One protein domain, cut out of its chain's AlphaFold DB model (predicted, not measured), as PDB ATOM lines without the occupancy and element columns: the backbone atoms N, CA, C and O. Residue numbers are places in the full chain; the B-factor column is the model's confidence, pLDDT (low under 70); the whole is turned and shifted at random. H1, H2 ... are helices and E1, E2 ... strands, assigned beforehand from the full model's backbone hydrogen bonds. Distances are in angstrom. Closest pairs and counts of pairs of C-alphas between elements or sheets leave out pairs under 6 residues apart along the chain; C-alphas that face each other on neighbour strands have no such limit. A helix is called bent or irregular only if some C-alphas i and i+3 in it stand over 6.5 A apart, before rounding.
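This is residues 191 to 338 of the 376 residues of an uncharacterized protein of Bimuria novae-zelandiae CBS 107.79 (UniProt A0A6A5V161). A strongly twisted sheet of five strands has one long helix, H3, running across it, and the long hairpin of E2 and E3 bends as it runs through the sheet. The short helices H1, H2 and H4 lie off the sheet, H5 only grazes it, and residues 292 to 324 wind from H4 to H5 with no named element. The printed part has 148 residues, with five named helices and five named strands that follow each other along the chain in the order E1 E2 E3 H1 H2 E4 H3 H4 H5 E5. The mixed sheet runs E4, E1, E2, E3, E5, and the class is mixed, helices and strands. The whole is compact and rounded, with a radius of gyration of the C-alphas of 14.8 A and spans of 40 by 31 by 29 A.

Find C-alpha 191 at (22.788, 16.738, -18.209), where E1, residues 191 to 195, begins. E2, residues 202 to 212, runs 24.9 A and bends by 75 degrees at residue 208; E3, residues 217 to 226, runs 25.5 A and bends by 54 degrees at residue 223. E4 is residues 251 to 256, and E5, residues 333 to 337, ends at C-alpha 337, (20.615, 23.424, -29.158). H3, residues 258 to 279, starts at (31.017, 6.481, -29.479) and runs 31.4 A. The others are H1, residues 229 to 232, H2, 238 to 241, H4, 287 to 291, and H5, 325 to 331. H3 and H5 are irregular: C-alphas 274 and 277 are 7.0 A apart, and C-alphas 327 and 330 are 7.2 A apart.

Start at E1, E2 and E3, a meander, each strand the antiparallel neighbour of the one before: look for N 193 and O 202 at 2.8 A, and N 205 and O 223 at 2.8 A. E5 is antiparallel to E3, with N 335 and O 222 at 2.8 A. E4 is parallel to E1, with N 254 and O 192 at 2.8 A. E3, H1 H2 and E4 form a split strand-helix-strand unit, two strands running the same way with E1 and E2 between them; its crossover is right-handed. H3 is on the sheet at a height of 7.9 A, and the C-alphas of Ala 272 and Val 335 are its closest to E5, at 4.3 A. It runs across the strands, at 70 degrees to E3 on the local plane. H1 is close to H5 but not clearly touching, the C-alphas of Phe 231 and His 331 being closest at 7.9 A. H2 and H4 touch no helix. In H4 the O i to N i+4 pair is within hydrogen-bond range; H3 has 12 of 18 and H5 1 of 3, beside 2 of 4 O i to N i+3 pairs, while H1 and H2 are too short for an O i to N i+4 pair.

The C-alphas of Ala 249 and Ala 284 are the two farthest apart, at 42.3 A. The printed part has no cut, and H4 to H5 is the long link, with 33 residues. Mean pLDDT of the printed part is 77.1; look for values under 70 at, among others, residues 208 to 218 and 239 to 251.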
ATOM      1  N   PHE A 191      22.660  18.020 -17.530       81.12
ATOM      2  CA  PHE A 191      22.788  16.738 -18.209       81.12
ATOM      3  C   PHE A 191      24.254  16.398 -18.457       81.12
ATOM      4  O   PHE A 191      24.999  17.229 -18.971       81.12
ATOM      5  N   GLY A 192      24.672  15.185 -18.111       83.31
ATOM      6  CA  GLY A 192      25.997  14.653 -18.423       83.31
ATOM      7  C   GLY A 192      25.928  13.661 -19.583       83.31
ATOM      8  O   GLY A 192      25.223  12.661 -19.490       83.31
ATOM      9  N   MET A 193      26.673  13.910 -20.658       84.31
ATOM     10  CA  MET A 193      26.812  12.992 -21.792       84.31
ATOM     11  C   MET A 193      27.908  11.972 -21.504       84.31
ATOM     12  O   MET A 193      29.085  12.334 -21.414       84.31
ATOM     13  N   ARG A 194      27.527  10.700 -21.366       82.62
ATOM     14  CA  ARG A 194      28.423   9.610 -20.974       82.62
ATOM     15  C   ARG A 194      28.495   8.547 -22.061       82.62
ATOM     16  O   ARG A 194      27.475   7.981 -22.427       82.62
ATOM     17  N   CYS A 195      29.715   8.229 -22.489       80.88
ATOM     18  CA  CYS A 195      29.984   7.091 -23.363       80.88
ATOM     19  C   CYS A 195      30.441   5.883 -22.532       80.88
ATOM     20  O   CYS A 195      31.449   5.961 -21.825       80.88
ATOM     21  N   GLY A 196      29.699   4.775 -22.608       77.81
ATOM     22  CA  GLY A 196      29.977   3.554 -21.842       77.81
ATOM     23  C   GLY A 196      29.934   3.749 -20.317       77.81
ATOM     24  O   GLY A 196      29.114   4.500 -19.789       77.81
ATOM     25  N   ASN A 197      30.836   3.068 -19.603       72.38
ATOM     26  CA  ASN A 197      30.902   3.089 -18.133       72.38
ATOM     27  C   ASN A 197      31.808   4.195 -17.562       72.38
ATOM     28  O   ASN A 197      32.007   4.249 -16.352       72.38
ATOM     29  N   GLY A 198      32.376   5.056 -18.412       70.88
ATOM     30  CA  GLY A 198      33.282   6.126 -17.984       70.88
ATOM     31  C   GLY A 198      32.570   7.317 -17.340       70.88
ATOM     32  O   GLY A 198      31.350   7.339 -17.185       70.88
ATOM     33  N   HIS A 199      33.326   8.358 -17.001       76.94
ATOM     34  CA  HIS A 199      32.742   9.639 -16.605       76.94
ATOM     35  C   HIS A 199      32.133  10.358 -17.833       76.94
ATOM     36  O   HIS A 199      32.598  10.163 -18.961       76.94
ATOM     37  N   PRO A 200      31.086  11.185 -17.654       82.44
ATOM     38  CA  PRO A 200      30.600  12.113 -18.661       82.44
ATOM     39  C   PRO A 200      31.739  12.940 -19.246       82.44
ATOM     40  O   PRO A 200      32.567  13.452 -18.507       82.44
ATOM     41  N   GLN A 201      31.756  13.097 -20.566       85.94
ATOM     42  CA  GLN A 201      32.763  13.908 -21.263       85.94
ATOM     43  C   GLN A 201      32.278  15.339 -21.521       85.94
ATOM     44  O   GLN A 201      33.069  16.228 -21.834       85.94
ATOM     45  N   VAL A 202      30.966  15.566 -21.432       88.31
ATOM     46  CA  VAL A 202      30.341  16.865 -21.682       88.31
ATOM     47  C   VAL A 202      29.200  17.062 -20.695       88.31
ATOM     48  O   VAL A 202      28.361  16.177 -20.536       88.31
ATOM     49  N   PHE A 203      29.139  18.237 -20.073       87.88
ATOM     50  CA  PHE A 203      27.971  18.679 -19.318       87.88
ATOM     51  C   PHE A 203      27.186  19.735 -20.093       87.88
ATOM     52  O   PHE A 203      27.760  20.667 -20.654       87.88
ATOM     53  N   VAL A 204      25.863  19.613 -20.082       86.88
ATOM     54  CA  VAL A 204      24.916  20.571 -20.649       86.88
ATOM     55  C   VAL A 204      24.062  21.135 -19.522       86.88
ATOM     56  O   VAL A 204      23.319  20.416 -18.865       86.88
ATOM     57  N   PHE A 205      24.155  22.441 -19.313       84.75
ATOM     58  CA  PHE A 205      23.353  23.196 -18.359       84.75
ATOM     59  C   PHE A 205      22.211  23.860 -19.123       84.75
ATOM     60  O   PHE A 205      22.395  24.925 -19.718       84.75
ATOM     61  N   ALA A 206      21.053  23.206 -19.155       79.88
ATOM     62  CA  ALA A 206      19.859  23.719 -19.806       79.88
ATOM     63  C   ALA A 206      19.236  24.825 -18.948       79.88
ATOM     64  O   ALA A 206      18.962  24.635 -17.765       79.88
ATOM     65  N   LYS A 207      19.019  26.000 -19.547       76.50
ATOM     66  CA  LYS A 207      18.427  27.146 -18.851       76.50
ATOM     67  C   LYS A 207      16.953  27.309 -19.181       76.50
ATOM     68  O   LYS A 207      16.130  27.462 -18.285       76.50
ATOM     69  N   THR A 208      16.633  27.394 -20.469       68.62
ATOM     70  CA  THR A 208      15.273  27.678 -20.934       68.62
ATOM     71  C   THR A 208      15.120  27.321 -22.405       68.62
ATOM     72  O   THR A 208      16.100  27.092 -23.110       68.62
ATOM     73  N   ILE A 209      13.886  27.322 -22.882       65.44
ATOM     74  CA  ILE A 209      13.551  27.161 -24.289       65.44
ATOM     75  C   ILE A 209      13.350  28.534 -24.906       65.44
ATOM     76  O   ILE A 209      12.786  29.439 -24.291       65.44
ATOM     77  N   ARG A 210      13.788  28.691 -26.147       61.88
ATOM     78  CA  ARG A 210      13.629  29.914 -26.924       61.88
ATOM     79  C   ARG A 210      13.172  29.586 -28.334       61.88
ATOM     80  O   ARG A 210      13.402  28.487 -28.821       61.88
ATOM     81  N   MET A 211      12.562  30.557 -29.003       56.72
ATOM     82  CA  MET A 211      12.159  30.450 -30.401       56.72
ATOM     83  C   MET A 211      12.960  31.433 -31.252       56.72
ATOM     84  O   MET A 211      13.155  32.588 -30.872       56.72
ATOM     85  N   GLY A 212      13.452  30.967 -32.395       51.72
ATOM     86  CA  GLY A 212      14.215  31.761 -33.348       51.72
ATOM     87  C   GLY A 212      13.279  32.367 -34.365       51.72
ATOM     88  O   GLY A 212      12.651  31.639 -35.116       51.72
ATOM     89  N   LEU A 213      13.196  33.694 -34.410       47.78
ATOM     90  CA  LEU A 213      12.254  34.390 -35.292       47.78
ATOM     91  C   LEU A 213      12.590  34.189 -36.773       47.78
ATOM     92  O   LEU A 213      11.693  34.016 -37.588       47.78
ATOM     93  N   SER A 214      13.881  34.154 -37.115       47.81
ATOM     94  CA  SER A 214      14.336  33.996 -38.501       47.81
ATOM     95  C   SER A 214      14.041  32.620 -39.091       47.81
ATOM     96  O   SER A 214      13.964  32.493 -40.307       47.81
ATOM     97  N   ASN A 215      13.891  31.588 -38.254       50.78
ATOM     98  CA  ASN A 215      13.662  30.218 -38.709       50.78
ATOM     99  C   ASN A 215      12.420  29.555 -38.097       50.78
ATOM    100  O   ASN A 215      12.237  28.358 -38.296       50.78
ATOM    101  N   GLN A 216      11.631  30.301 -37.312       53.22
ATOM    102  CA  GLN A 216      10.485  29.836 -36.512       53.22
ATOM    103  C   GLN A 216      10.749  28.528 -35.739       53.22
ATOM    104  O   GLN A 216       9.840  27.756 -35.437       53.22
ATOM    105  N   GLY A 217      12.019  28.268 -35.420       53.41
ATOM    106  CA  GLY A 217      12.465  27.032 -34.797       53.41
ATOM    107  C   GLY A 217      12.654  27.229 -33.307       53.41
ATOM    108  O   GLY A 217      13.203  28.244 -32.875       53.41
ATOM    109  N   VAL A 218      12.237  26.254 -32.515       60.81
ATOM    110  CA  VAL A 218      12.515  26.235 -31.079       60.81
ATOM    111  C   VAL A 218      13.940  25.720 -30.836       60.81
ATOM    112  O   VAL A 218      14.468  24.939 -31.621       60.81
ATOM    113  N   PHE A 219      14.596  26.192 -29.782       71.25
ATOM    114  CA  PHE A 219      15.915  25.744 -29.350       71.25
ATOM    115  C   PHE A 219      16.049  25.823 -27.829       71.25
ATOM    116  O   PHE A 219      15.440  26.671 -27.178       71.25
ATOM    117  N   VAL A 220      16.885  24.960 -27.262       76.38
ATOM    118  CA  VAL A 220      17.270  25.017 -25.852       76.38
ATOM    119  C   VAL A 220      18.433  25.995 -25.705       76.38
ATOM    120  O   VAL A 220      19.497  25.812 -26.298       76.38
ATOM    121  N   ASP A 221      18.226  27.047 -24.917       81.50
ATOM    122  CA  ASP A 221      19.282  27.934 -24.436       81.50
ATOM    123  C   ASP A 221      20.022  27.233 -23.304       81.50
ATOM    124  O   ASP A 221      19.481  27.039 -22.212       81.50
ATOM    125  N   ALA A 222      21.253  26.832 -23.583       86.12
ATOM    126  CA  ALA A 222      22.058  26.055 -22.663       86.12
ATOM    127  C   ALA A 222      23.500  26.555 -22.633       86.12
ATOM    128  O   ALA A 222      23.932  27.372 -23.448       86.12
ATOM    129  N   ALA A 223      24.259  26.037 -21.679       89.75
ATOM    130  CA  ALA A 223      25.701  26.159 -21.670       89.75
ATOM    131  C   ALA A 223      26.338  24.774 -21.668       89.75
ATOM    132  O   ALA A 223      25.899  23.879 -20.953       89.75
ATOM    133  N   VAL A 224      27.373  24.613 -22.478       91.75
ATOM    134  CA  VAL A 224      28.118  23.370 -22.647       91.75
ATOM    135  C   VAL A 224      29.462  23.518 -21.968       91.75
ATOM    136  O   VAL A 224      30.178  24.483 -22.228       91.75
ATOM    137  N   LEU A 225      29.803  22.547 -21.132       91.12
ATOM    138  CA  LEU A 225      31.104  22.407 -20.497       91.12
ATOM    139  C   LEU A 225      31.774  21.123 -21.014       91.12
ATOM    140  O   LEU A 225      31.377  20.030 -20.597       91.12
ATOM    141  N   PRO A 226      32.758  21.232 -21.921       91.81
ATOM    142  CA  PRO A 226      33.640  20.126 -22.278       91.81
ATOM    143  C   PRO A 226      34.532  19.734 -21.096       91.81
ATOM    144  O   PRO A 226      35.072  20.615 -20.429       91.81
ATOM    145  N   LEU A 227      34.716  18.433 -20.865       89.38
ATOM    146  CA  LEU A 227      35.721  17.908 -19.935       89.38
ATOM    147  C   LEU A 227      36.922  17.398 -20.733       89.38
ATOM    148  O   LEU A 227      37.036  16.208 -21.027       89.38
ATOM    149  N   ASP A 228      37.773  18.326 -21.160       88.12
ATOM    150  CA  ASP A 228      39.062  18.003 -21.774       88.12
ATOM    151  C   ASP A 228      40.165  17.827 -20.717       88.12
ATOM    152  O   ASP A 228      39.972  18.142 -19.541       88.12
ATOM    153  N   ASP A 229      41.322  17.320 -21.147       85.81
ATOM    154  CA  ASP A 229      42.482  17.057 -20.288       85.81
ATOM    155  C   ASP A 229      42.864  18.309 -19.473       85.81
ATOM    156  O   ASP A 229      43.075  18.231 -18.268       85.81
ATOM    157  N   ASN A 230      42.837  19.498 -20.090       81.50
ATOM    158  CA  ASN A 230      43.196  20.746 -19.409       81.50
ATOM    159  C   ASN A 230      42.185  21.121 -18.317       81.50
ATOM    160  O   ASN A 230      42.556  21.706 -17.295       81.50
ATOM    161  N   PHE A 231      40.896  20.847 -18.539       84.88
ATOM    162  CA  PHE A 231      39.878  21.032 -17.515       84.88
ATOM    163  C   PHE A 231      40.080  20.037 -16.368       84.88
ATOM    164  O   PHE A 231      40.014  20.448 -15.205       84.88
ATOM    165  N   MET A 232      40.328  18.764 -16.685       82.25
ATOM    166  CA  MET A 232      40.512  17.696 -15.697       82.25
ATOM    167  C   MET A 232      41.775  17.896 -14.850       82.25
ATOM    168  O   MET A 232      41.746  17.632 -13.654       82.25
ATOM    169  N   ASP A 233      42.827  18.481 -15.421       79.69
ATOM    170  CA  ASP A 233      44.055  18.857 -14.707       79.69
ATOM    171  C   ASP A 233      43.902  20.149 -13.878       79.69
ATOM    172  O   ASP A 233      44.814  20.578 -13.164       79.69
ATOM    173  N   SER A 234      42.753  20.826 -13.968       76.50
ATOM    174  CA  SER A 234      42.502  22.058 -13.230       76.50
ATOM    175  C   SER A 234      41.934  21.782 -11.839       76.50
ATOM    176  O   SER A 234      41.102  20.904 -11.647       76.50
ATOM    177  N   LYS A 235      42.222  22.674 -10.881       75.75
ATOM    178  CA  LYS A 235      41.581  22.693  -9.546       75.75
ATOM    179  C   LYS A 235      40.045  22.816  -9.561       75.75
ATOM    180  O   LYS A 235      39.417  22.898  -8.510       75.75
ATOM    181  N   HIS A 236      39.431  22.986 -10.736       74.88
ATOM    182  CA  HIS A 236      37.979  23.009 -10.891       74.88
ATOM    183  C   HIS A 236      37.398  21.610 -11.151       74.88
ATOM    184  O   HIS A 236      36.187  21.458 -11.003       74.88
ATOM    185  N   ALA A 237      38.219  20.612 -11.501       73.25
ATOM    186  CA  ALA A 237      37.795  19.224 -11.678       73.25
ATOM    187  C   ALA A 237      37.266  18.618 -10.368       73.25
ATOM    188  O   ALA A 237      36.179  18.045 -10.357       73.25
ATOM    189  N   ASP A 238      37.930  18.911  -9.242       70.56
ATOM    190  CA  ASP A 238      37.514  18.505  -7.887       70.56
ATOM    191  C   ASP A 238      36.087  18.975  -7.518       70.56
ATOM    192  O   ASP A 238      35.408  18.404  -6.658       70.56
ATOM    193  N   LEU A 239      35.598  20.035  -8.177       65.56
ATOM    194  CA  LEU A 239      34.243  20.562  -7.980       65.56
ATOM    195  C   LEU A 239      33.167  19.740  -8.705       65.56
ATOM    196  O   LEU A 239      31.986  19.890  -8.373       65.56
ATOM    197  N   LEU A 240      33.544  18.909  -9.683       68.19
ATOM    198  CA  LEU A 240      32.636  17.993 -10.372       68.19
ATOM    199  C   LEU A 240      32.446  16.700  -9.558       68.19
ATOM    200  O   LEU A 240      31.296  16.314  -9.320       68.19
ATOM    201  N   ASP A 241      33.544  16.107  -9.068       55.69
ATOM    202  CA  ASP A 241      33.612  14.806  -8.365       55.69
ATOM    203  C   ASP A 241      32.720  14.700  -7.129       55.69
ATOM    204  O   ASP A 241      32.051  13.691  -6.916       55.69
ATOM    205  N   SER A 242      32.612  15.760  -6.332       49.56
ATOM    206  CA  SER A 242      31.840  15.706  -5.083       49.56
ATOM    207  C   SER A 242      30.357  16.077  -5.223       49.56
ATOM    208  O   SER A 242      29.586  15.820  -4.300       49.56
ATOM    209  N   ALA A 243      29.933  16.693  -6.333       48.53
ATOM    210  CA  ALA A 243      28.668  17.438  -6.380       48.53
ATOM    211  C   ALA A 243      27.758  17.144  -7.581       48.53
ATOM    212  O   ALA A 243      26.540  17.222  -7.431       48.53
ATOM    213  N   LEU A 244      28.320  16.839  -8.754       55.34
ATOM    214  CA  LEU A 244      27.543  16.438  -9.937       55.34
ATOM    215  C   LEU A 244      27.449  14.914 -10.050       55.34
ATOM    216  O   LEU A 244      26.448  14.405 -10.541       55.34
ATOM    217  N   PHE A 245      28.455  14.201  -9.539       50.12
ATOM    218  CA  PHE A 245      28.495  12.739  -9.513       50.12
ATOM    219  C   PHE A 245      27.807  12.128  -8.289       50.12
ATOM    220  O   PHE A 245      27.150  11.098  -8.414       50.12
ATOM    221  N   ASN A 246      27.876  12.795  -7.130       44.19
ATOM    222  CA  ASN A 246      27.336  12.273  -5.866       44.19
ATOM    223  C   ASN A 246      25.920  12.764  -5.522       44.19
ATOM    224  O   ASN A 246      25.365  12.346  -4.509       44.19
ATOM    225  N   ASN A 247      25.313  13.626  -6.348       49.91
ATOM    226  CA  ASN A 247      23.887  13.955  -6.254       49.91
ATOM    227  C   ASN A 247      23.139  13.491  -7.521       49.91
ATOM    228  O   ASN A 247      22.738  14.321  -8.345       49.91
ATOM    229  N   PRO A 248      22.949  12.168  -7.696       46.38
ATOM    230  CA  PRO A 248      22.309  11.590  -8.880       46.38
ATOM    231  C   PRO A 248      20.853  12.042  -9.080       46.38
ATOM    232  O   PRO A 248      20.318  11.900 -10.172       46.38
ATOM    233  N   ALA A 249      20.208  12.633  -8.066       48.69
ATOM    234  CA  ALA A 249      18.859  13.184  -8.194       48.69
ATOM    235  C   ALA A 249      18.813  14.524  -8.959       48.69
ATOM    236  O   ALA A 249      17.746  14.928  -9.409       48.69
ATOM    237  N   GLY A 250      19.945  15.225  -9.116       59.84
ATOM    238  CA  GLY A 250      20.001  16.558  -9.732       59.84
ATOM    239  C   GLY A 250      20.514  16.595 -11.173       59.84
ATOM    240  O   GLY A 250      20.234  17.556 -11.889       59.84
ATOM    241  N   VAL A 251      21.223  15.556 -11.623       68.75
ATOM    242  CA  VAL A 251      21.855  15.498 -12.951       68.75
ATOM    243  C   VAL A 251      21.279  14.346 -13.764       68.75
ATOM    244  O   VAL A 251      21.391  13.190 -13.370       68.75
ATOM    245  N   GLY A 252      20.716  14.655 -14.931       71.50
ATOM    246  CA  GLY A 252      20.319  13.641 -15.900       71.50
ATOM    247  C   GLY A 252      21.547  13.058 -16.598       71.50
ATOM    248  O   GLY A 252      22.444  13.792 -17.010       71.50
ATOM    249  N   VAL A 253      21.609  11.741 -16.763       72.31
ATOM    250  CA  VAL A 253      22.667  11.098 -17.557       72.31
ATOM    251  C   VAL A 253      22.114  10.785 -18.938       72.31
ATOM    252  O   VAL A 253      21.081  10.134 -19.053       72.31
ATOM    253  N   ILE A 254      22.819  11.229 -19.976       74.56
ATOM    254  CA  ILE A 254      22.550  10.869 -21.367       74.56
ATOM    255  C   ILE A 254      23.547   9.760 -21.731       74.56
ATOM    256  O   ILE A 254      24.725  10.068 -21.955       74.56
ATOM    257  N   PRO A 255      23.133   8.480 -21.714       73.38
ATOM    258  CA  PRO A 255      23.975   7.395 -22.196       73.38
ATOM    259  C   PRO A 255      24.109   7.506 -23.717       73.38
ATOM    260  O   PRO A 255      23.112   7.691 -24.406       73.38
ATOM    261  N   LEU A 256      25.339   7.413 -24.212       77.75
ATOM    262  CA  LEU A 256      25.677   7.502 -25.629       77.75
ATOM    263  C   LEU A 256      26.631   6.370 -26.013       77.75
ATOM    264  O   LEU A 256      27.425   5.911 -25.183       77.75
ATOM    265  N   ASP A 257      26.610   5.977 -27.279       79.31
ATOM    266  CA  ASP A 257      27.728   5.266 -27.894       79.31
ATOM    267  C   ASP A 257      28.811   6.235 -28.425       79.31
ATOM    268  O   ASP A 257      28.712   7.465 -28.321       79.31
ATOM    269  N   GLU A 258      29.902   5.683 -28.962       79.12
ATOM    270  CA  GLU A 258      31.017   6.481 -29.479       79.12
ATOM    271  C   GLU A 258      30.623   7.318 -30.708       79.12
ATOM    272  O   GLU A 258      31.072   8.458 -30.857       79.12
ATOM    273  N   ALA A 259      29.770   6.782 -31.583       77.25
ATOM    274  CA  ALA A 259      29.319   7.468 -32.787       77.25
ATOM    275  C   ALA A 259      28.392   8.641 -32.438       77.25
ATOM    276  O   ALA A 259      28.564   9.742 -32.967       77.25
ATOM    277  N   GLU A 260      27.467   8.444 -31.502       76.44
ATOM    278  CA  GLU A 260      26.571   9.476 -30.989       76.44
ATOM    279  C   GLU A 260      27.349  10.579 -30.271       76.44
ATOM    280  O   GLU A 260      27.124  11.766 -30.517       76.44
ATOM    281  N   LEU A 261      28.320  10.225 -29.426       79.56
ATOM    282  CA  LEU A 261      29.173  11.215 -28.775       79.56
ATOM    283  C   LEU A 261      29.998  12.013 -29.798       79.56
ATOM    284  O   LEU A 261      30.143  13.232 -29.666       79.56
ATOM    285  N   ASN A 262      30.524  11.351 -30.830       80.38
ATOM    286  CA  ASN A 262      31.223  12.023 -31.920       80.38
ATOM    287  C   ASN A 262      30.293  12.965 -32.691       80.38
ATOM    288  O   ASN A 262      30.701  14.082 -33.015       80.38
ATOM    289  N   LEU A 263      29.041  12.573 -32.935       80.88
ATOM    290  CA  LEU A 263      28.031  13.440 -33.537       80.88
ATOM    291  C   LEU A 263      27.778  14.681 -32.672       80.88
ATOM    292  O   LEU A 263      27.801  15.801 -33.186       80.88
ATOM    293  N   TRP A 264      27.622  14.518 -31.356       82.69
ATOM    294  CA  TRP A 264      27.471  15.642 -30.427       82.69
ATOM    295  C   TRP A 264      28.672  16.591 -30.462       82.69
ATOM    296  O   TRP A 264      28.486  17.807 -30.536       82.69
ATOM    297  N   LYS A 265      29.902  16.067 -30.498       86.25
ATOM    298  CA  LYS A 265      31.122  16.886 -30.620       86.25
ATOM    299  C   LYS A 265      31.174  17.699 -31.921       86.25
ATOM    300  O   LYS A 265      31.796  18.757 -31.929       86.25
ATOM    301  N   HIS A 266      30.496  17.268 -32.989       85.06
ATOM    302  CA  HIS A 266      30.334  18.058 -34.221       85.06
ATOM    303  C   HIS A 266      29.163  19.047 -34.154       85.06
ATOM    304  O   HIS A 266      29.273  20.174 -34.636       85.06
ATOM    305  N   ALA A 267      28.044  18.651 -33.548       83.38
ATOM    306  CA  ALA A 267      26.833  19.466 -33.492       83.38
ATOM    307  C   ALA A 267      26.957  20.657 -32.526       83.38
ATOM    308  O   ALA A 267      26.519  21.766 -32.827       83.38
ATOM    309  N   LEU A 268      27.581  20.453 -31.366       88.12
ATOM    310  CA  LEU A 268      27.708  21.476 -30.326       88.12
ATOM    311  C   LEU A 268      28.469  22.741 -30.784       88.12
ATOM    312  O   LEU A 268      27.983  23.834 -30.486       88.12
ATOM    313  N   PRO A 269      29.581  22.660 -31.548       89.88
ATOM    314  CA  PRO A 269      30.175  23.825 -32.204       89.88
ATOM    315  C   PRO A 269      29.189  24.607 -33.076       89.88
ATOM    316  O   PRO A 269      29.125  25.829 -32.981       89.88
ATOM    317  N   MET A 270      28.360  23.921 -33.868       84.31
ATOM    318  CA  MET A 270      27.357  24.578 -34.714       84.31
ATOM    319  C   MET A 270      26.316  25.329 -33.876       84.31
ATOM    320  O   MET A 270      25.935  26.457 -34.198       84.31
ATOM    321  N   PHE A 271      25.888  24.739 -32.760       85.75
ATOM    322  CA  PHE A 271      24.973  25.388 -31.820       85.75
ATOM    323  C   PHE A 271      25.613  26.553 -31.055       85.75
ATOM    324  O   PHE A 271      24.907  27.502 -30.703       85.75
ATOM    325  N   ALA A 272      26.928  26.520 -30.824       88.56
ATOM    326  CA  ALA A 272      27.688  27.645 -30.281       88.56
ATOM    327  C   ALA A 272      27.794  28.795 -31.298       88.56
ATOM    328  O   ALA A 272      27.547  29.954 -30.963       88.56
ATOM    329  N   GLU A 273      28.078  28.489 -32.565       84.56
ATOM    330  CA  GLU A 273      28.143  29.484 -33.643       84.56
ATOM    331  C   GLU A 273      26.802  30.188 -33.866       84.56
ATOM    332  O   GLU A 273      26.754  31.393 -34.117       84.56
ATOM    333  N   ARG A 274      25.690  29.467 -33.690       78.12
ATOM    334  CA  ARG A 274      24.338  30.032 -33.792       78.12
ATOM    335  C   ARG A 274      24.078  31.165 -32.792       78.12
ATOM    336  O   ARG A 274      23.342  32.094 -33.117       78.12
ATOM    337  N   VAL A 275      24.674  31.117 -31.597       77.50
ATOM    338  CA  VAL A 275      24.560  32.188 -30.584       77.50
ATOM    339  C   VAL A 275      25.684  33.225 -30.664       77.50
ATOM    340  O   VAL A 275      25.612  34.252 -29.990       77.50
ATOM    341  N   ARG A 276      26.703  33.005 -31.504       79.75
ATOM    342  CA  ARG A 276      27.882  33.874 -31.615       79.75
ATOM    343  C   ARG A 276      27.538  35.291 -32.062       79.75
ATOM    344  O   ARG A 276      28.016  36.239 -31.447       79.75
ATOM    345  N   SER A 277      26.730  35.445 -33.116       64.69
ATOM    346  CA  SER A 277      26.583  36.703 -33.877       64.69
ATOM    347  C   SER A 277      26.233  37.937 -33.034       64.69
ATOM    348  O   SER A 277      26.626  39.044 -33.392       64.69
ATOM    349  N   THR A 278      25.557  37.748 -31.904       60.00
ATOM    350  CA  THR A 278      25.139  38.819 -30.991       60.00
ATOM    351  C   THR A 278      25.890  38.828 -29.657       60.00
ATOM    352  O   THR A 278      25.717  39.763 -28.883       60.00
ATOM    353  N   HIS A 279      26.711  37.811 -29.368       68.56
ATOM    354  CA  HIS A 279      27.291  37.603 -28.037       68.56
ATOM    355  C   HIS A 279      28.816  37.661 -28.027       68.56
ATOM    356  O   HIS A 279      29.373  38.250 -27.115       68.56
ATOM    357  N   TRP A 280      29.518  37.092 -29.007       83.00
ATOM    358  CA  TRP A 280      30.985  37.052 -28.991       83.00
ATOM    359  C   TRP A 280      31.565  36.946 -30.406       83.00
ATOM    360  O   TRP A 280      30.857  36.722 -31.385       83.00
ATOM    361  N   LYS A 281      32.873  37.160 -30.548       84.94
ATOM    362  CA  LYS A 281      33.579  37.049 -31.830       84.94
ATOM    363  C   LYS A 281      34.789  36.145 -31.668       84.94
ATOM    364  O   LYS A 281      35.423  36.145 -30.614       84.94
ATOM    365  N   HIS A 282      35.108  35.411 -32.730       89.00
ATOM    366  CA  HIS A 282      36.384  34.711 -32.823       89.00
ATOM    367  C   HIS A 282      37.530  35.709 -32.725       89.00
ATOM    368  O   HIS A 282      37.462  36.808 -33.278       89.00
ATOM    369  N   GLN A 283      38.569  35.325 -31.994       87.31
ATOM    370  CA  GLN A 283      39.798  36.103 -31.893       87.31
ATOM    371  C   GLN A 283      40.757  35.715 -33.024       87.31
ATOM    372  O   GLN A 283      40.616  34.652 -33.625       87.31
ATOM    373  N   ALA A 284      41.766  36.549 -33.288       88.12
ATOM    374  CA  ALA A 284      42.782  36.259 -34.305       88.12
ATOM    375  C   ALA A 284      43.522  34.927 -34.053       88.12
ATOM    376  O   ALA A 284      43.947  34.269 -34.993       88.12
ATOM    377  N   LEU A 285      43.628  34.514 -32.784       90.62
ATOM    378  CA  LEU A 285      44.252  33.261 -32.352       90.62
ATOM    379  C   LEU A 285      43.229  32.144 -32.070       90.62
ATOM    380  O   LEU A 285      43.506  31.254 -31.270       90.62
ATOM    381  N   CYS A 286      42.040  32.199 -32.678       91.69
ATOM    382  CA  CYS A 286      41.010  31.177 -32.493       91.69
ATOM    383  C   CYS A 286      41.516  29.784 -32.893       91.69
ATOM    384  O   CYS A 286      42.091  29.588 -33.967       91.69
ATOM    385  N   GLU A 287      41.243  28.793 -32.048       94.19
ATOM    386  CA  GLU A 287      41.682  27.416 -32.237       94.19
ATOM    387  C   GLU A 287      41.055  26.762 -33.468       94.19
ATOM    388  O   GLU A 287      41.724  25.966 -34.119       94.19
ATOM    389  N   TYR A 288      39.826  27.134 -33.845       91.50
ATOM    390  CA  TYR A 288      39.218  26.665 -35.095       91.50
ATOM    391  C   TYR A 288      40.003  27.122 -36.325       91.50
ATOM    392  O   TYR A 288      40.198  26.348 -37.256       91.50
ATOM    393  N   VAL A 289      40.493  28.367 -36.322       90.31
ATOM    394  CA  VAL A 289      41.293  28.910 -37.430       90.31
ATOM    395  C   VAL A 289      42.651  28.221 -37.481       90.31
ATOM    396  O   VAL A 289      43.086  27.804 -38.548       90.31
ATOM    397  N   LYS A 290      43.300  28.049 -36.323       92.44
ATOM    398  CA  LYS A 290      44.602  27.378 -36.227       92.44
ATOM    399  C   LYS A 290      44.531  25.898 -36.620       92.44
ATOM    400  O   LYS A 290      45.458  25.402 -37.251       92.44
ATOM    401  N   ALA A 291      43.464  25.204 -36.229       90.81
ATOM    402  CA  ALA A 291      43.233  23.808 -36.594       90.81
ATOM    403  C   ALA A 291      42.766  23.650 -38.051       90.81
ATOM    404  O   ALA A 291      42.944  22.586 -38.634       90.81
ATOM    405  N   GLY A 292      42.163  24.693 -38.636       90.56
ATOM    406  CA  GLY A 292      41.535  24.627 -39.956       90.56
ATOM    407  C   GLY A 292      40.264  23.771 -39.982       90.56
ATOM    408  O   GLY A 292      39.819  23.374 -41.056       90.56
ATOM    409  N   SER A 293      39.684  23.460 -38.817       89.94
ATOM    410  CA  SER A 293      38.546  22.551 -38.684       89.94
ATOM    411  C   SER A 293      37.590  22.972 -37.567       89.94
ATOM    412  O   SER A 293      37.971  23.600 -36.577       89.94
ATOM    413  N   ILE A 294      36.325  22.581 -37.726       89.44
ATOM    414  CA  ILE A 294      35.291  22.640 -36.691       89.44
ATOM    415  C   ILE A 294      34.621  21.257 -36.663       89.44
ATOM    416  O   ILE A 294      34.056  20.867 -37.685       89.44
ATOM    417  N   PRO A 295      34.661  20.508 -35.544       93.44
ATOM    418  CA  PRO A 295      35.326  20.814 -34.271       93.44
ATOM    419  C   PRO A 295      36.865  20.852 -34.369       93.44
ATOM    420  O   PRO A 295      37.446  20.469 -35.383       93.44
ATOM    421  N   ILE A 296      37.533  21.284 -33.287       93.62
ATOM    422  CA  ILE A 296      39.008  21.220 -33.170       93.62
ATOM    423  C   ILE A 296      39.485  19.759 -33.209       93.62
ATOM    424  O   ILE A 296      40.452  19.425 -33.884       93.62
ATOM    425  N   SER A 297      38.816  18.884 -32.456       93.19
ATOM    426  CA  SER A 297      39.089  17.449 -32.384       93.19
ATOM    427  C   SER A 297      37.859  16.724 -31.843       93.19
ATOM    428  O   SER A 297      37.116  17.282 -31.043       93.19
ATOM    429  N   THR A 298      37.660  15.463 -32.224       90.44
ATOM    430  CA  THR A 298      36.682  14.565 -31.583       90.44
ATOM    431  C   THR A 298      37.315  13.533 -30.654       90.44
ATOM    432  O   THR A 298      36.603  12.876 -29.888       90.44
ATOM    433  N   LYS A 299      38.651  13.421 -30.669       89.75
ATOM    434  CA  LYS A 299      39.397  12.458 -29.852       89.75
ATOM    435  C   LYS A 299      39.069  12.618 -28.358       89.75
ATOM    436  O   LYS A 299      38.883  13.753 -27.908       89.75
ATOM    437  N   PRO A 300      39.003  11.519 -27.586       84.94
ATOM    438  CA  PRO A 300      38.821  11.576 -26.134       84.94
ATOM    439  C   PRO A 300      39.843  12.503 -25.463       84.94
ATOM    440  O   PRO A 300      40.990  12.574 -25.904       84.94
ATOM    441  N   GLY A 301      39.407  13.245 -24.442       85.81
ATOM    442  CA  GLY A 301      40.261  14.168 -23.680       85.81
ATOM    443  C   GLY A 301      40.673  15.449 -24.418       85.81
ATOM    444  O   GLY A 301      41.233  16.361 -23.819       85.81
ATOM    445  N   LYS A 302      40.384  15.583 -25.718       90.81
ATOM    446  CA  LYS A 302      40.752  16.780 -26.490       90.81
ATOM    447  C   LYS A 302      39.606  17.788 -26.581       90.81
ATOM    448  O   LYS A 302      38.447  17.383 -26.702       90.81
ATOM    449  N   PRO A 303      39.916  19.100 -26.580       91.81
ATOM    450  CA  PRO A 303      38.902  20.123 -26.773       91.81
ATOM    451  C   PRO A 303      38.286  19.986 -28.167       91.81
ATOM    452  O   PRO A 303      38.989  19.777 -29.157       91.81
ATOM    453  N   PHE A 304      36.965  20.136 -28.242       93.94
ATOM    454  CA  PHE A 304      36.220  20.184 -29.505       93.94
ATOM    455  C   PHE A 304      35.631  21.580 -29.781       93.94
ATOM    456  O   PHE A 304      35.338  21.908 -30.933       93.94
ATOM    457  N   LEU A 305      35.506  22.421 -28.745       93.06
ATOM    458  CA  LEU A 305      35.080  23.821 -28.824       93.06
ATOM    459  C   LEU A 305      36.271  24.780 -28.759       93.06
ATOM    460  O   LEU A 305      37.221  24.532 -28.022       93.06
ATOM    461  N   CYS A 306      36.193  25.902 -29.479       91.38
ATOM    462  CA  CYS A 306      37.142  27.002 -29.299       91.38
ATOM    463  C   CYS A 306      36.923  27.712 -27.958       91.38
ATOM    464  O   CYS A 306      35.797  27.800 -27.461       91.38
ATOM    465  N   SER A 307      37.982  28.299 -27.404       90.38
ATOM    466  CA  SER A 307      37.880  29.064 -26.156       90.38
ATOM    467  C   SER A 307      37.278  30.460 -26.353       90.38
ATOM    468  O   SER A 307      36.920  31.123 -25.380       90.38
ATOM    469  N   CYS A 308      37.093  30.917 -27.601       88.88
ATOM    470  CA  CYS A 308      36.516  32.234 -27.891       88.88
ATOM    471  C   CYS A 308      35.108  32.404 -27.290       88.88
ATOM    472  O   CYS A 308      34.769  33.497 -26.829       88.88
ATOM    473  N   GLY A 309      34.317  31.324 -27.258       85.56
ATOM    474  CA  GLY A 309      32.986  31.289 -26.643       85.56
ATOM    475  C   GLY A 309      32.989  31.081 -25.122       85.56
ATOM    476  O   GLY A 309      31.990  31.377 -24.463       85.56
ATOM    477  N   ALA A 310      34.109  30.632 -24.550       80.25
ATOM    478  CA  ALA A 310      34.272  30.347 -23.129       80.25
ATOM    479  C   ALA A 310      34.707  31.611 -22.367       80.25
ATOM    480  O   ALA A 310      35.874  31.808 -22.025       80.25
ATOM    481  N   ARG A 311      33.765  32.539 -22.135       68.25
ATOM    482  CA  ARG A 311      34.020  33.766 -21.355       68.25
ATOM    483  C   ARG A 311      32.862  34.110 -20.419       68.25
ATOM    484  O   ARG A 311      31.711  34.251 -20.829       68.25
ATOM    485  N   LYS A 312      33.212  34.355 -19.150       60.03
ATOM    486  CA  LYS A 312      32.296  34.673 -18.033       60.03
ATOM    487  C   LYS A 312      31.363  35.866 -18.299       60.03
ATOM    488  O   LYS A 312      30.306  35.948 -17.690       60.03
ATOM    489  N   SER A 313      31.731  36.789 -19.189       56.91
ATOM    490  CA  SER A 313      30.902  37.952 -19.533       56.91
ATOM    491  C   SER A 313      29.592  37.581 -20.238       56.91
ATOM    492  O   SER A 313      28.621  38.318 -20.110       56.91
ATOM    493  N   PHE A 314      29.540  36.455 -20.957       66.44
ATOM    494  CA  PHE A 314      28.374  36.068 -21.774       66.44
ATOM    495  C   PHE A 314      27.435  35.084 -21.076       66.44
ATOM    496  O   PHE A 314      26.302  34.871 -21.511       66.44
ATOM    497  N   LEU A 315      27.912  34.495 -19.983       73.25
ATOM    498  CA  LEU A 315      27.182  33.559 -19.153       73.25
ATOM    499  C   LEU A 315      27.035  34.169 -17.755       73.25
ATOM    500  O   LEU A 315      27.983  34.117 -16.968       73.25
ATOM    501  N   PRO A 316      25.874  34.759 -17.413       67.38
ATOM    502  CA  PRO A 316      25.677  35.351 -16.097       67.38
ATOM    503  C   PRO A 316      25.923  34.325 -14.987       67.38
ATOM    504  O   PRO A 316      25.670  33.129 -15.143       67.38
ATOM    505  N   GLY A 317      26.380  34.797 -13.825       63.72
ATOM    506  CA  GLY A 317      26.648  33.941 -12.661       63.72
ATOM    507  C   GLY A 317      25.418  33.198 -12.121       63.72
ATOM    508  O   GLY A 317      25.575  32.278 -11.330       63.72
ATOM    509  N   SER A 318      24.217  33.564 -12.571       64.25
ATOM    510  CA  SER A 318      22.941  32.908 -12.273       64.25
ATOM    511  C   SER A 318      22.442  31.976 -13.388       64.25
ATOM    512  O   SER A 318      21.353  31.428 -13.265       64.25
ATOM    513  N   PHE A 319      23.195  31.790 -14.482       66.38
ATOM    514  CA  PHE A 319      22.702  31.122 -15.697       66.38
ATOM    515  C   PHE A 319      22.148  29.716 -15.443       66.38
ATOM    516  O   PHE A 319      21.083  29.400 -15.961       66.38
ATOM    517  N   ALA A 320      22.843  28.907 -14.641       65.94
ATOM    518  CA  ALA A 320      22.473  27.518 -14.371       65.94
ATOM    519  C   ALA A 320      21.830  27.297 -12.987       65.94
ATOM    520  O   ALA A 320      21.684  26.154 -12.568       65.94
ATOM    521  N   GLY A 321      21.539  28.360 -12.221       61.12
ATOM    522  CA  GLY A 321      20.967  28.266 -10.864       61.12
ATOM    523  C   GLY A 321      21.819  27.529  -9.811       61.12
ATOM    524  O   GLY A 321      21.454  27.498  -8.642       61.12
ATOM    525  N   SER A 322      22.962  26.951 -10.195       64.75
ATOM    526  CA  SER A 322      23.842  26.182  -9.313       64.75
ATOM    527  C   SER A 322      24.830  27.095  -8.572       64.75
ATOM    528  O   SER A 322      25.544  27.861  -9.227       64.75
ATOM    529  N   PRO A 323      24.984  26.972  -7.237       62.72
ATOM    530  CA  PRO A 323      25.971  27.732  -6.462       62.72
ATOM    531  C   PRO A 323      27.410  27.607  -6.992       62.72
ATOM    532  O   PRO A 323      28.214  28.531  -6.869       62.72
ATOM    533  N   ARG A 324      27.735  26.475  -7.632       70.38
ATOM    534  CA  ARG A 324      29.070  26.176  -8.171       70.38
ATOM    535  C   ARG A 324      29.275  26.672  -9.603       70.38
ATOM    536  O   ARG A 324      30.416  26.773 -10.051       70.38
ATOM    537  N   TRP A 325      28.207  27.071 -10.302       77.69
ATOM    538  CA  TRP A 325      28.263  27.609 -11.667       77.69
ATOM    539  C   TRP A 325      29.270  28.757 -11.798       77.69
ATOM    540  O   TRP A 325      30.031  28.833 -12.759       77.69
ATOM    541  N   LYS A 326      29.358  29.629 -10.789       76.94
ATOM    542  CA  LYS A 326      30.300  30.757 -10.780       76.94
ATOM    543  C   LYS A 326      31.772  30.320 -10.895       76.94
ATOM    544  O   LYS A 326      32.575  31.086 -11.429       76.94
ATOM    545  N   ALA A 327      32.121  29.122 -10.421       78.38
ATOM    546  CA  ALA A 327      33.478  28.582 -10.491       78.38
ATOM    547  C   ALA A 327      33.808  28.026 -11.888       78.38
ATOM    548  O   ALA A 327      34.856  28.363 -12.446       78.38
ATOM    549  N   ILE A 328      32.883  27.255 -12.471       82.19
ATOM    550  CA  ILE A 328      33.081  26.513 -13.730       82.19
ATOM    551  C   ILE A 328      32.631  27.267 -14.992       82.19
ATOM    552  O   ILE A 328      33.108  26.970 -16.079       82.19
ATOM    553  N   SER A 329      31.782  28.291 -14.865       84.06
ATOM    554  CA  SER A 329      31.193  29.055 -15.988       84.06
ATOM    555  C   SER A 329      32.204  29.669 -16.954       84.06
ATOM    556  O   SER A 329      31.869  29.918 -18.105       84.06
ATOM    557  N   ARG A 330      33.444  29.908 -16.510       85.56
ATOM    558  CA  ARG A 330      34.519  30.420 -17.375       85.56
ATOM    559  C   ARG A 330      34.954  29.426 -18.456       85.56
ATOM    560  O   ARG A 330      35.529  29.853 -19.442       85.56
ATOM    561  N   HIS A 331      34.700  28.139 -18.234       87.31
ATOM    562  CA  HIS A 331      35.063  27.035 -19.125       87.31
ATOM    563  C   HIS A 331      33.886  26.593 -20.003       87.31
ATOM    564  O   HIS A 331      34.038  25.739 -20.868       87.31
ATOM    565  N   ALA A 332      32.701  27.167 -19.779       89.69
ATOM    566  CA  ALA A 332      31.494  26.810 -20.501       89.69
ATOM    567  C   ALA A 332      31.237  27.765 -21.672       89.69
ATOM    568  O   ALA A 332      31.492  28.966 -21.586       89.69
ATOM    569  N   THR A 333      30.663  27.232 -22.747       91.25
ATOM    570  CA  THR A 333      30.241  27.989 -23.929       91.25
ATOM    571  C   THR A 333      28.723  27.960 -24.039       91.25
ATOM    572  O   THR A 333      28.109  26.899 -23.935       91.25
ATOM    573  N   ARG A 334      28.092  29.121 -24.242       89.94
ATOM    574  CA  ARG A 334      26.645  29.190 -24.492       89.94
ATOM    575  C   ARG A 334      26.324  28.547 -25.841       89.94
ATOM    576  O   ARG A 334      27.046  28.772 -26.807       89.94
ATOM    577  N   VAL A 335      25.229  27.801 -25.915       87.38
ATOM    578  CA  VAL A 335      24.748  27.140 -27.132       87.38
ATOM    579  C   VAL A 335      23.236  27.306 -27.278       87.38
ATOM    580  O   VAL A 335      22.509  27.385 -26.287       87.38
ATOM    581  N   ALA A 336      22.762  27.334 -28.522       82.25
ATOM    582  CA  ALA A 336      21.347  27.181 -28.856       82.25
ATOM    583  C   ALA A 336      21.134  25.808 -29.502       82.25
ATOM    584  O   ALA A 336      21.299  25.667 -30.716       82.25
ATOM    585  N   ILE A 337      20.803  24.803 -28.690       79.69
ATOM    586  CA  ILE A 337      20.615  23.424 -29.158       79.69
ATOM    587  C   ILE A 337      19.270  23.346 -29.871       79.69
ATOM    588  O   ILE A 337      18.219  23.471 -29.242       79.69
ATOM    589  N   ALA A 338      19.303  23.179 -31.190       69.38
ATOM    590  CA  ALA A 338      18.095  22.975 -31.974       69.38
ATOM    591  C   ALA A 338      17.701  21.487 -31.963       69.38
ATOM    592  O   ALA A 338      18.585  20.627 -31.947       69.38
TER     593      ALA A 338